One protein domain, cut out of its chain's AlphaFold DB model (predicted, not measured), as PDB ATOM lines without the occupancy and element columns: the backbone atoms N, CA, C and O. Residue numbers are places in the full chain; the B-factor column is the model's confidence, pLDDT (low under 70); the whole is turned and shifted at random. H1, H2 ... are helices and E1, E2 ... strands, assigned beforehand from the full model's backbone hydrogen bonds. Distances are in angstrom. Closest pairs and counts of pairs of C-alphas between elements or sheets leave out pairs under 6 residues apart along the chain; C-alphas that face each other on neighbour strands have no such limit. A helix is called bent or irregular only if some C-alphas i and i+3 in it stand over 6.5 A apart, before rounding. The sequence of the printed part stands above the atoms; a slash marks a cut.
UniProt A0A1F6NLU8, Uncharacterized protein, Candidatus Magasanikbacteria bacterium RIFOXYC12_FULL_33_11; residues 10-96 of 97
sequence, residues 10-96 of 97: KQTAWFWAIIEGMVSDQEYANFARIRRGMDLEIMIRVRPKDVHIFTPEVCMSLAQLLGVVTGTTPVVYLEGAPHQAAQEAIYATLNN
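Overview. This is residues 10 to 96 of the 97 residues of an uncharacterized protein of Candidatus Magasanikbacteria bacterium RIFOXYC12_FULL_33_11 (UniProt A0A1F6NLU8). A small three-strand sheet lies between helices in three layers, H1 and H3 on one face and H4 on the other, while short H2 only grazes the sheet. The printed part has 87 residues, in the order H1 E1 E2 H2 H3 E3 H4; the sheet, E1 E2 E3, is mixed, and so is the class, helices and strands. The whole is compact, radius of gyration of the C-alphas 12.8 A, spanning 40 by 29 by 21 A.

Arrangement. Start at H1, residues 10 to 22. E1, residues 30 to 36, and E2, residues 39 to 45, form an antiparallel hairpin; look for N 32 and O 43, 2.8 A apart. H1 is on their sheet, its closest C-alphas to E1 being Trp 16 and Asn 30, 7.1 A. H2, residues 48 to 53, is irregular: C-alphas 49 and 52 are 7.2 A apart. H3, residues 56 to 70, only just touches H1, with 3 pairs of C-alphas within 8 A, the closest Gln 11 and Val 69, 7.6 A, at a shallow tilt of 23 degrees, opposite ways. E3, residues 75 to 78, is parallel to E2, with N 42 and O 75 2.8 A apart; E2, H2, H3, E3 make a strand-helix-strand unit, parallel neighbour strands joined through helices, with a right-handed crossover. H3's height over the sheet is 7.5 A; its closest C-alphas to E3 are Ala 63 and Val 76, 5.3 A. H4, residues 84 to 94, is on the opposite face at a height of 10.4 A, over E1. Every O i to N i+4 pair is within hydrogen-bond range in H1, H3 and H4; H2 has 0 of 2, and 2 of 3 O i to N i+3 pairs.

Along the chain. Find C-alpha 10 at (-3.276, 25.273, -3.501), where H1 begins its 18.9 A; H3 runs 20.6 A, and H4 ends at C-alpha 94, (12.329, 14.458, 23.902).

Size, cuts and confidence. The printed part has no cut and no long link. Confidence is under 70 at residues 34 to 39 and 82 to 96.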
ATOM      1  N   LYS A  10      -2.996  26.096  -2.316       83.31
ATOM      2  CA  LYS A  10      -3.276  25.273  -3.501       83.31
ATOM      3  C   LYS A  10      -2.694  23.875  -3.354       83.31
ATOM      4  O   LYS A  10      -3.373  22.902  -3.663       83.31
ATOM      5  N   GLN A  11      -1.458  23.771  -2.876       83.75
ATOM      6  CA  GLN A  11      -0.802  22.485  -2.636       83.75
ATOM      7  C   GLN A  11      -1.466  21.727  -1.483       83.75
ATOM      8  O   GLN A  11      -1.637  20.513  -1.564       83.75
ATOM      9  N   THR A  12      -1.923  22.447  -0.457       83.19
ATOM     10  CA  THR A  12      -2.708  21.898   0.656       83.19
ATOM     11  C   THR A  12      -4.026  21.318   0.153       83.19
ATOM     12  O   THR A  12      -4.314  20.156   0.420       83.19
ATOM     13  N   ALA A  13      -4.799  22.090  -0.617       85.00
ATOM     14  CA  ALA A  13      -6.077  21.645  -1.170       85.00
ATOM     15  C   ALA A  13      -5.914  20.462  -2.137       85.00
ATOM     16  O   ALA A  13      -6.681  19.504  -2.085       85.00
ATOM     17  N   TRP A  14      -4.885  20.496  -2.990       88.75
ATOM     18  CA  TRP A  14      -4.559  19.387  -3.889       88.75
ATOM     19  C   TRP A  14      -4.211  18.105  -3.122       88.75
ATOM     20  O   TRP A  14      -4.728  17.038  -3.446       88.75
ATOM     21  N   PHE A  15      -3.372  18.203  -2.087       88.81
ATOM     22  CA  PHE A  15      -2.977  17.038  -1.299       88.81
ATOM     23  C   PHE A  15      -4.149  16.482  -0.482       88.81
ATOM     24  O   PHE A  15      -4.310  15.267  -0.379       88.81
ATOM     25  N   TRP A  16      -5.015  17.364   0.028       87.81
ATOM     26  CA  TRP A  16      -6.259  16.973   0.686       87.81
ATOM     27  C   TRP A  16      -7.147  16.154  -0.259       87.81
ATOM     28  O   TRP A  16      -7.521  15.033   0.083       87.81
ATOM     29  N   ALA A  17      -7.393  16.642  -1.478       89.19
ATOM     30  CA  ALA A  17      -8.227  15.945  -2.457       89.19
ATOM     31  C   ALA A  17      -7.713  14.530  -2.794       89.19
ATOM     32  O   ALA A  17      -8.507  13.621  -3.040       89.19
ATOM     33  N   ILE A  18      -6.391  14.315  -2.775       91.12
ATOM     34  CA  ILE A  18      -5.804  12.978  -2.949       91.12
ATOM     35  C   ILE A  18      -6.195  12.061  -1.789       91.12
ATOM     36  O   ILE A  18      -6.673  10.958  -2.032       91.12
ATOM     37  N   ILE A  19      -6.027  12.509  -0.543       90.38
ATOM     38  CA  ILE A  19      -6.361  11.704   0.644       90.38
ATOM     39  C   ILE A  19      -7.866  11.402   0.680       90.38
ATOM     40  O   ILE A  19      -8.250  10.261   0.934       90.38
ATOM     41  N   GLU A  20      -8.716  12.383   0.369       89.50
ATOM     42  CA  GLU A  20     -10.170  12.194   0.254       89.50
ATOM     43  C   GLU A  20     -10.547  11.157  -0.806       89.50
ATOM     44  O   GLU A  20     -11.432  10.336  -0.579       89.50
ATOM     45  N   GLY A  21      -9.856  11.148  -1.948       89.75
ATOM     46  CA  GLY A  21     -10.079  10.162  -3.005       89.75
ATOM     47  C   GLY A  21      -9.684   8.730  -2.625       89.75
ATOM     48  O   GLY A  21     -10.088   7.791  -3.310       89.75
ATOM     49  N   MET A  22      -8.902   8.550  -1.556       88.88
ATOM     50  CA  MET A  22      -8.413   7.244  -1.109       88.88
ATOM     51  C   MET A  22      -9.278   6.608  -0.015       88.88
ATOM     52  O   MET A  22      -9.234   5.391   0.137       88.88
ATOM     53  N   VAL A  23     -10.045   7.395   0.744       89.06
ATOM     54  CA  VAL A  23     -10.831   6.913   1.895       89.06
ATOM     55  C   VAL A  23     -12.301   6.697   1.555       89.06
ATOM     56  O   VAL A  23     -12.844   7.294   0.630       89.06
ATOM     57  N   SER A  24     -12.976   5.874   2.359       82.44
ATOM     58  CA  SER A  24     -14.420   5.665   2.222       82.44
ATOM     59  C   SER A  24     -15.270   6.805   2.807       82.44
ATOM     60  O   SER A  24     -16.323   7.105   2.248       82.44
ATOM     61  N   ASP A  25     -14.811   7.466   3.880       81.25
ATOM     62  CA  ASP A  25     -15.477   8.638   4.470       81.25
ATOM     63  C   ASP A  25     -14.589   9.886   4.357       81.25
ATOM     64  O   ASP A  25     -13.726  10.141   5.202       81.25
ATOM     65  N   GLN A  26     -14.840  10.693   3.327       82.69
ATOM     66  CA  GLN A  26     -14.071  11.908   3.028       82.69
ATOM     67  C   GLN A  26     -14.063  12.915   4.184       82.69
ATOM     68  O   GLN A  26     -13.039  13.531   4.453       82.69
ATOM     69  N   GLU A  27     -15.160  13.018   4.941       77.88
ATOM     70  CA  GLU A  27     -15.284  13.942   6.078       77.88
ATOM     71  C   GLU A  27     -14.280  13.681   7.221       77.88
ATOM     72  O   GLU A  27     -14.077  14.542   8.078       77.88
ATOM     73  N   TYR A  28     -13.639  12.507   7.237       70.44
ATOM     74  CA  TYR A  28     -12.618  12.149   8.224       70.44
ATOM     75  C   TYR A  28     -11.210  12.029   7.641       70.44
ATOM     76  O   TYR A  28     -10.285  11.749   8.406       70.44
ATOM     77  N   ALA A  29     -11.032  12.235   6.332       73.56
ATOM     78  CA  ALA A  29      -9.709  12.413   5.754       73.56
ATOM     79  C   ALA A  29      -9.139  13.740   6.243       73.56
ATOM     80  O   ALA A  29      -9.688  14.810   5.992       73.56
ATOM     81  N   ASN A  30      -8.030  13.674   6.966       77.25
ATOM     82  CA  ASN A  30      -7.336  14.864   7.415       77.25
ATOM     83  C   ASN A  30      -5.832  14.610   7.398       77.25
ATOM     84  O   ASN A  30      -5.371  13.468   7.418       77.25
ATOM     85  N   PHE A  31      -5.049  15.677   7.397       79.38
ATOM     86  CA  PHE A  31      -3.632  15.587   7.664       79.38
ATOM     87  C   PHE A  31      -3.148  16.816   8.432       79.38
ATOM     88  O   PHE A  31      -3.616  17.935   8.235       79.38
ATOM     89  N   ALA A  32      -2.191  16.607   9.327       75.31
ATOM     90  CA  ALA A  32      -1.533  17.675  10.058       75.31
ATOM     91  C   ALA A  32      -0.141  17.908   9.480       75.31
ATOM     92  O   ALA A  32       0.636  16.969   9.307       75.31
ATOM     93  N   ARG A  33       0.202  19.174   9.242       72.50
ATOM     94  CA  ARG A  33       1.588  19.574   9.003       72.50
ATOM     95  C   ARG A  33       2.316  19.649  10.340       72.50
ATOM     96  O   ARG A  33       1.961  20.475  11.183       72.50
ATOM     97  N   ILE A  34       3.358  18.847  10.516       65.94
ATOM     98  CA  ILE A  34       4.239  18.945  11.679       65.94
ATOM     99  C   ILE A  34       5.422  19.833  11.303       65.94
ATOM    100  O   ILE A  34       6.071  19.660  10.276       65.94
ATOM    101  N   ARG A  35       5.665  20.872  12.101       58.94
ATOM    102  CA  ARG A  35       6.770  21.801  11.858       58.94
ATOM    103  C   ARG A  35       7.995  21.338  12.636       58.94
ATOM    104  O   ARG A  35       8.127  21.669  13.811       58.94
ATOM    105  N   ARG A  36       8.897  20.617  11.972       53.78
ATOM    106  CA  ARG A  36      10.231  20.273  12.485       53.78
ATOM    107  C   ARG A  36      11.276  20.586  11.410       53.78
ATOM    108  O   ARG A  36      11.469  19.823  10.479       53.78
ATOM    109  N   GLY A  37      11.944  21.736  11.523       53.34
ATOM    110  CA  GLY A  37      13.037  22.115  10.614       53.34
ATOM    111  C   GLY A  37      12.609  22.529   9.196       53.34
ATOM    112  O   GLY A  37      11.529  23.090   9.004       53.34
ATOM    113  N   MET A  38      13.512  22.326   8.224       48.91
ATOM    114  CA  MET A  38      13.302  22.626   6.795       48.91
ATOM    115  C   MET A  38      12.473  21.564   6.063       48.91
ATOM    116  O   MET A  38      12.047  21.809   4.933       48.91
ATOM    117  N   ASP A  39      12.202  20.435   6.712       64.38
ATOM    118  CA  ASP A  39      11.556  19.285   6.098       64.38
ATOM    119  C   ASP A  39      10.032  19.358   6.275       64.38
ATOM    120  O   ASP A  39       9.500  19.679   7.342       64.38
ATOM    121  N   LEU A  40       9.303  19.130   5.181       76.38
ATOM    122  CA  LEU A  40       7.844  19.132   5.166       76.38
ATOM    123  C   LEU A  40       7.334  17.800   5.726       76.38
ATOM    124  O   LEU A  40       7.333  16.793   5.030       76.38
ATOM    125  N   GLU A  41       6.888  17.789   6.977       82.44
ATOM    126  CA  GLU A  41       6.348  16.591   7.620       82.44
ATOM    127  C   GLU A  41       4.813  16.623   7.636       82.44
ATOM    128  O   GLU A  41       4.200  17.606   8.067       82.44
ATOM    129  N   ILE A  42       4.190  15.545   7.158       85.25
ATOM    130  CA  ILE A  42       2.744  15.385   7.036       85.25
ATOM    131  C   ILE A  42       2.294  14.101   7.739       85.25
ATOM    132  O   ILE A  42       2.680  12.994   7.370       85.25
ATOM    133  N   MET A  43       1.412  14.257   8.720       86.81
ATOM    134  CA  MET A  43       0.744  13.155   9.404       86.81
ATOM    135  C   MET A  43      -0.681  13.009   8.878       86.81
ATOM    136  O   MET A  43      -1.488  13.911   9.065       86.81
ATOM    137  N   ILE A  44      -1.007  11.876   8.269       88.81
ATOM    138  CA  ILE A  44      -2.343  11.539   7.775       88.81
ATOM    139  C   ILE A  44      -3.180  10.975   8.926       88.81
ATOM    140  O   ILE A  44      -2.719  10.116   9.674       88.81
ATOM    141  N   ARG A  45      -4.425  11.427   9.058       87.06
ATOM    142  CA  ARG A  45      -5.419  10.924  10.012       87.06
ATOM    143  C   ARG A  45      -6.647  10.463   9.239       87.06
ATOM    144  O   ARG A  45      -7.213  11.227   8.466       87.06
ATOM    145  N   VAL A  46      -7.060   9.221   9.480       87.25
ATOM    146  CA  VAL A  46      -8.246   8.601   8.864       87.25
ATOM    147  C   VAL A  46      -8.991   7.736   9.878       87.25
ATOM    148  O   VAL A  46      -8.500   7.485  10.982       87.25
ATOM    149  N   ARG A  47     -10.190   7.259   9.526       86.12
ATOM    150  CA  ARG A  47     -10.941   6.318  10.369       86.12
ATOM    151  C   ARG A  47     -10.225   4.960  10.447       86.12
ATOM    152  O   ARG A  47      -9.600   4.549   9.473       86.12
ATOM    153  N   PRO A  48     -10.398   4.190  11.543       86.69
ATOM    154  CA  PRO A  48      -9.792   2.862  11.690       86.69
ATOM    155  C   PRO A  48     -10.059   1.912  10.516       86.69
ATOM    156  O   PRO A  48      -9.191   1.126  10.151       86.69
ATOM    157  N   LYS A  49     -11.240   2.010   9.892       87.00
ATOM    158  CA  LYS A  49     -11.591   1.211   8.713       87.00
ATOM    159  C   LYS A  49     -10.725   1.516   7.492       87.00
ATOM    160  O   LYS A  49     -10.550   0.619   6.684       87.00
ATOM    161  N   ASP A  50     -10.160   2.718   7.373       88.06
ATOM    162  CA  ASP A  50      -9.383   3.166   6.209       88.06
ATOM    163  C   ASP A  50      -7.859   3.094   6.443       88.06
ATOM    164  O   ASP A  50      -7.078   3.286   5.519       88.06
ATOM    165  N   VAL A  51      -7.409   2.766   7.663       87.62
ATOM    166  CA  VAL A  51      -5.980   2.643   8.035       87.62
ATOM    167  C   VAL A  51      -5.200   1.734   7.081       87.62
ATOM    168  O   VAL A  51      -4.067   2.037   6.723       87.62
ATOM    169  N   HIS A  52      -5.820   0.640   6.637       86.88
ATOM    170  CA  HIS A  52      -5.202  -0.353   5.756       86.88
ATOM    171  C   HIS A  52      -4.826   0.187   4.365       86.88
ATOM    172  O   HIS A  52      -4.011  -0.428   3.685       86.88
ATOM    173  N   ILE A  53      -5.404   1.318   3.944       88.94
ATOM    174  CA  ILE A  53      -5.083   1.977   2.671       88.94
ATOM    175  C   ILE A  53      -3.717   2.666   2.750       88.94
ATOM    176  O   ILE A  53      -2.967   2.677   1.778       88.94
ATOM    177  N   PHE A  54      -3.365   3.220   3.911       89.12
ATOM    178  CA  PHE A  54      -2.148   4.010   4.104       89.12
ATOM    179  C   PHE A  54      -0.992   3.129   4.574       89.12
ATOM    180  O   PHE A  54      -0.441   3.307   5.661       89.12
ATOM    181  N   THR A  55      -0.618   2.165   3.731       88.19
ATOM    182  CA  THR A  55       0.576   1.339   3.950       88.19
ATOM    183  C   THR A  55       1.855   2.189   3.863       88.19
ATOM    184  O   THR A  55       1.822   3.316   3.346       88.19
ATOM    185  N   PRO A  56       3.011   1.681   4.332       84.81
ATOM    186  CA  PRO A  56       4.291   2.371   4.172       84.81
ATOM    187  C   PRO A  56       4.600   2.753   2.717       84.81
ATOM    188  O   PRO A  56       5.066   3.860   2.455       84.81
ATOM    189  N   GLU A  57       4.284   1.882   1.756       86.25
ATOM    190  CA  GLU A  57       4.498   2.113   0.324       86.25
ATOM    191  C   GLU A  57       3.617   3.246  -0.209       86.25
ATOM    192  O   GLU A  57       4.075   4.084  -0.993       86.25
ATOM    193  N   VAL A  58       2.363   3.305   0.241       89.88
ATOM    194  CA  VAL A  58       1.436   4.387  -0.103       89.88
ATOM    195  C   VAL A  58       1.925   5.711   0.473       89.88
ATOM    196  O   VAL A  58       2.008   6.700  -0.252       89.88
ATOM    197  N   CYS A  59       2.330   5.730   1.742       89.75
ATOM    198  CA  CYS A  59       2.875   6.927   2.380       89.75
ATOM    199  C   CYS A  59       4.161   7.411   1.685       89.75
ATOM    200  O   CYS A  59       4.309   8.605   1.424       89.75
ATOM    201  N   MET A  60       5.058   6.499   1.298       87.44
ATOM    202  CA  MET A  60       6.262   6.824   0.526       87.44
ATOM    203  C   MET A  60       5.923   7.398  -0.857       87.44
ATOM    204  O   MET A  60       6.543   8.368  -1.290       87.44
ATOM    205  N   SER A  61       4.916   6.846  -1.534       91.44
ATOM    206  CA  SER A  61       4.450   7.352  -2.832       91.44
ATOM    207  C   SER A  61       3.866   8.764  -2.708       91.44
ATOM    208  O   SER A  61       4.170   9.638  -3.521       91.44
ATOM    209  N   LEU A  62       3.083   9.020  -1.654       92.25
ATOM    210  CA  LEU A  62       2.550  10.350  -1.342       92.25
ATOM    211  C   LEU A  62       3.671  11.352  -1.038       92.25
ATOM    212  O   LEU A  62       3.618  12.484  -1.515       92.25
ATOM    213  N   ALA A  63       4.703  10.935  -0.302       88.88
ATOM    214  CA  ALA A  63       5.876  11.761  -0.034       88.88
ATOM    215  C   ALA A  63       6.628  12.123  -1.324       88.88
ATOM    216  O   ALA A  63       6.935  13.290  -1.554       88.88
ATOM    217  N   GLN A  64       6.874  11.155  -2.210       89.38
ATOM    218  CA  GLN A  64       7.526  11.416  -3.497       89.38
ATOM    219  C   GLN A  64       6.723  12.403  -4.351       89.38
ATOM    220  O   GLN A  64       7.284  13.367  -4.873       89.38
ATOM    221  N   LEU A  65       5.407  12.200  -4.455       90.62
ATOM    222  CA  LEU A  65       4.525  13.073  -5.224       90.62
ATOM    223  C   LEU A  65       4.524  14.501  -4.666       90.62
ATOM    224  O   LEU A  65       4.667  15.467  -5.415       90.62
ATOM    225  N   LEU A  66       4.412  14.631  -3.344       86.75
ATOM    226  CA  LEU A  66       4.454  15.917  -2.665       86.75
ATOM    227  C   LEU A  66       5.809  16.608  -2.866       86.75
ATOM    228  O   LEU A  66       5.833  17.795  -3.168       86.75
ATOM    229  N   GLY A  67       6.916  15.864  -2.798       85.75
ATOM    230  CA  GLY A  67       8.262  16.393  -3.009       85.75
ATOM    231  C   GLY A  67       8.499  16.939  -4.417       85.75
ATOM    232  O   GLY A  67       9.164  17.962  -4.571       85.75
ATOM    233  N   VAL A  68       7.893  16.330  -5.442       87.31
ATOM    234  CA  VAL A  68       7.906  16.865  -6.817       87.31
ATOM    235  C   VAL A  68       7.157  18.198  -6.903       87.31
ATOM    236  O   VAL A  68       7.615  19.118  -7.578       87.31
ATOM    237  N   VAL A  69       6.021  18.320  -6.212       85.56
ATOM    238  CA  VAL A  69       5.176  19.526  -6.235       85.56
ATOM    239  C   VAL A  69       5.793  20.676  -5.437       85.56
ATOM    240  O   VAL A  69       5.707  21.833  -5.848       85.56
ATOM    241  N   THR A  70       6.414  20.375  -4.298       79.19
ATOM    242  CA  THR A  70       6.969  21.379  -3.382       79.19
ATOM    243  C   THR A  70       8.446  21.669  -3.635       79.19
ATOM    244  O   THR A  70       8.941  22.701  -3.191       79.19
ATOM    245  N   GLY A  71       9.173  20.790  -4.327       79.62
ATOM    246  CA  GLY A  71      10.631  20.872  -4.443       79.62
ATOM    247  C   GLY A  71      11.357  20.574  -3.125       79.62
ATOM    248  O   GLY A  71      12.451  21.086  -2.901       79.62
ATOM    249  N   THR A  72      10.744  19.787  -2.234       77.81
ATOM    250  CA  THR A  72      11.315  19.384  -0.933       77.81
ATOM    251  C   THR A  72      11.395  17.866  -0.804       77.81
ATOM    252  O   THR A  72      10.865  17.139  -1.638       77.81
ATOM    253  N   THR A  73      11.987  17.378   0.287       81.81
ATOM    254  CA  THR A  73      11.960  15.957   0.667       81.81
ATOM    255  C   THR A  73      10.979  15.767   1.827       81.81
ATOM    256  O   THR A  73      11.394  15.814   2.984       81.81
ATOM    257  N   PRO A  74       9.662  15.660   1.571       84.25
ATOM    258  CA  PRO A  74       8.694  15.546   2.647       84.25
ATOM    259  C   PRO A  74       8.736  14.165   3.303       84.25
ATOM    260  O   PRO A  74       9.115  13.169   2.687       84.25
ATOM    261  N   VAL A  75       8.256  14.104   4.538       84.94
ATOM    262  CA  VAL A  75       7.947  12.856   5.235       84.94
ATOM    263  C   VAL A  75       6.434  12.763   5.352       84.94
ATOM    264  O   VAL A  75       5.795  13.702   5.819       84.94
ATOM    265  N   VAL A  76       5.857  11.642   4.930       86.69
ATOM    266  CA  VAL A  76       4.418  11.379   5.033       86.69
ATOM    267  C   VAL A  76       4.226  10.078   5.798       86.69
ATOM    268  O   VAL A  76       4.908   9.094   5.515       86.69
ATOM    269  N   TYR A  77       3.322  10.063   6.774       86.88
ATOM    270  CA  TYR A  77       3.021   8.864   7.557       86.88
ATOM    271  C   TYR A  77       1.604   8.889   8.122       86.88
ATOM    272  O   TYR A  77       0.967   9.937   8.182       86.88
ATOM    273  N   LEU A  78       1.126   7.732   8.568       88.31
ATOM    274  CA  LEU A  78      -0.184   7.583   9.188       88.31
ATOM    275  C   LEU A  78      -0.114   7.808  10.707       88.31
ATOM    276  O   LEU A  78       0.787   7.311  11.386       88.31
ATOM    277  N   GLU A  79      -1.086   8.524  11.267       84.12
ATOM    278  CA  GLU A  79      -1.233   8.700  12.712       84.12
ATOM    279  C   GLU A  79      -1.317   7.339  13.428       84.12
ATOM    280  O   GLU A  79      -2.082   6.458  13.043       84.12
ATOM    281  N   GLY A  80      -0.504   7.156  14.472       76.44
ATOM    282  CA  GLY A  80      -0.380   5.878  15.184       76.44
ATOM    283  C   GLY A  80       0.580   4.871  14.536       76.44
ATOM    284  O   GLY A  80       0.912   3.874  15.171       76.44
ATOM    285  N   ALA A  81       1.092   5.157  13.336       74.19
ATOM    286  CA  ALA A  81       2.159   4.408  12.672       74.19
ATOM    287  C   ALA A  81       3.269   5.363  12.172       74.19
ATOM    288  O   ALA A  81       3.478   5.504  10.964       74.19
ATOM    289  N   PRO A  82       3.969   6.072  13.083       62.41
ATOM    290  CA  PRO A  82       4.961   7.069  12.697       62.41
ATOM    291  C   PRO A  82       6.134   6.434  11.944       62.41
ATOM    292  O   PRO A  82       6.683   5.419  12.379       62.41
ATOM    293  N   HIS A  83       6.536   7.066  10.836       60.59
ATOM    294  CA  HIS A  83       7.714   6.684  10.054       60.59
ATOM    295  C   HIS A  83       8.978   6.724  10.929       60.59
ATOM    296  O   HIS A  83       9.095   7.593  11.792       60.59
ATOM    297  N   GLN A  84       9.949   5.834  10.700       60.62
ATOM    298  CA  GLN A  84      11.162   5.736  11.529       60.62
ATOM    299  C   GLN A  84      11.924   7.076  11.619       60.62
ATOM    300  O   GLN A  84      12.322   7.485  12.702       60.62
ATOM    301  N   ALA A  85      11.998   7.835  10.520       51.19
ATOM    302  CA  ALA A  85      12.563   9.193  10.508       51.19
ATOM    303  C   ALA A  85      11.775  10.212  11.370       51.19
ATOM    304  O   ALA A  85      12.369  11.069  12.022       51.19
ATOM    305  N   ALA A  86      10.440  10.104  11.422       52.25
ATOM    306  CA  ALA A  86       9.608  10.922  12.308       52.25
ATOM    307  C   ALA A  86       9.800  10.509  13.778       52.25
ATOM    308  O   ALA A  86       9.865  11.361  14.665       52.25
ATOM    309  N   GLN A  87       9.967   9.207  14.044       55.97
ATOM    310  CA  GLN A  87      10.319   8.705  15.374       55.97
ATOM    311  C   GLN A  87      11.672   9.264  15.832       55.97
ATOM    312  O   GLN A  87      11.749   9.812  16.928       55.97
ATOM    313  N   GLU A  88      12.714   9.196  15.000       54.41
ATOM    314  CA  GLU A  88      14.046   9.736  15.309       54.41
ATOM    315  C   GLU A  88      13.998  11.235  15.626       54.41
ATOM    316  O   GLU A  88      14.585  11.676  16.619       54.41
ATOM    317  N   ALA A  89      13.224  12.017  14.867       49.31
ATOM    318  CA  ALA A  89      13.003  13.423  15.178       49.31
ATOM    319  C   ALA A  89      12.306  13.594  16.542       49.31
ATOM    320  O   ALA A  89      12.729  14.426  17.354       49.31
ATOM    321  N   ILE A  90      11.229  12.840  16.817       45.97
ATOM    322  CA  ILE A  90      10.467  12.903  18.080       45.97
ATOM    323  C   ILE A  90      11.370  12.577  19.271       45.97
ATOM    324  O   ILE A  90      11.416  13.359  20.224       45.97
ATOM    325  N   TYR A  91      12.154  11.503  19.178       45.81
ATOM    326  CA  TYR A  91      13.124  11.102  20.195       45.81
ATOM    327  C   TYR A  91      14.239  12.138  20.387       45.81
ATOM    328  O   TYR A  91      14.574  12.455  21.527       45.81
ATOM    329  N   ALA A  92      14.762  12.744  19.317       48.28
ATOM    330  CA  ALA A  92      15.763  13.812  19.415       48.28
ATOM    331  C   ALA A  92      15.230  15.087  20.098       48.28
ATOM    332  O   ALA A  92      16.000  15.859  20.663       48.28
ATOM    333  N   THR A  93      13.915  15.320  20.070       41.91
ATOM    334  CA  THR A  93      13.283  16.465  20.754       41.91
ATOM    335  C   THR A  93      12.960  16.153  22.215       41.91
ATOM    336  O   THR A  93      13.031  17.043  23.052       41.91
ATOM    337  N   LEU A  94      12.631  14.898  22.535       42.41
ATOM    338  CA  LEU A  94      12.329  14.458  23.902       42.41
ATOM    339  C   LEU A  94      13.586  14.243  24.760       42.41
ATOM    340  O   LEU A  94      13.523  14.441  25.965       42.41
ATOM    341  N   ASN A  95      14.723  13.889  24.154       43.31
ATOM    342  CA  ASN A  95      15.996  13.673  24.859       43.31
ATOM    343  C   ASN A  95      16.850  14.947  25.033       43.31
ATOM    344  O   ASN A  95      17.956  14.864  25.557       43.31
ATOM    345  N   ASN A  96      16.363  16.107  24.577       44.16
ATOM    346  CA  ASN A  96      17.003  17.417  24.772       44.16
ATOM    347  C   ASN A  96      16.267  18.290  25.816       44.16
ATOM    348  O   ASN A  96      16.484  19.503  25.850       44.16
TER     349      ASN A  96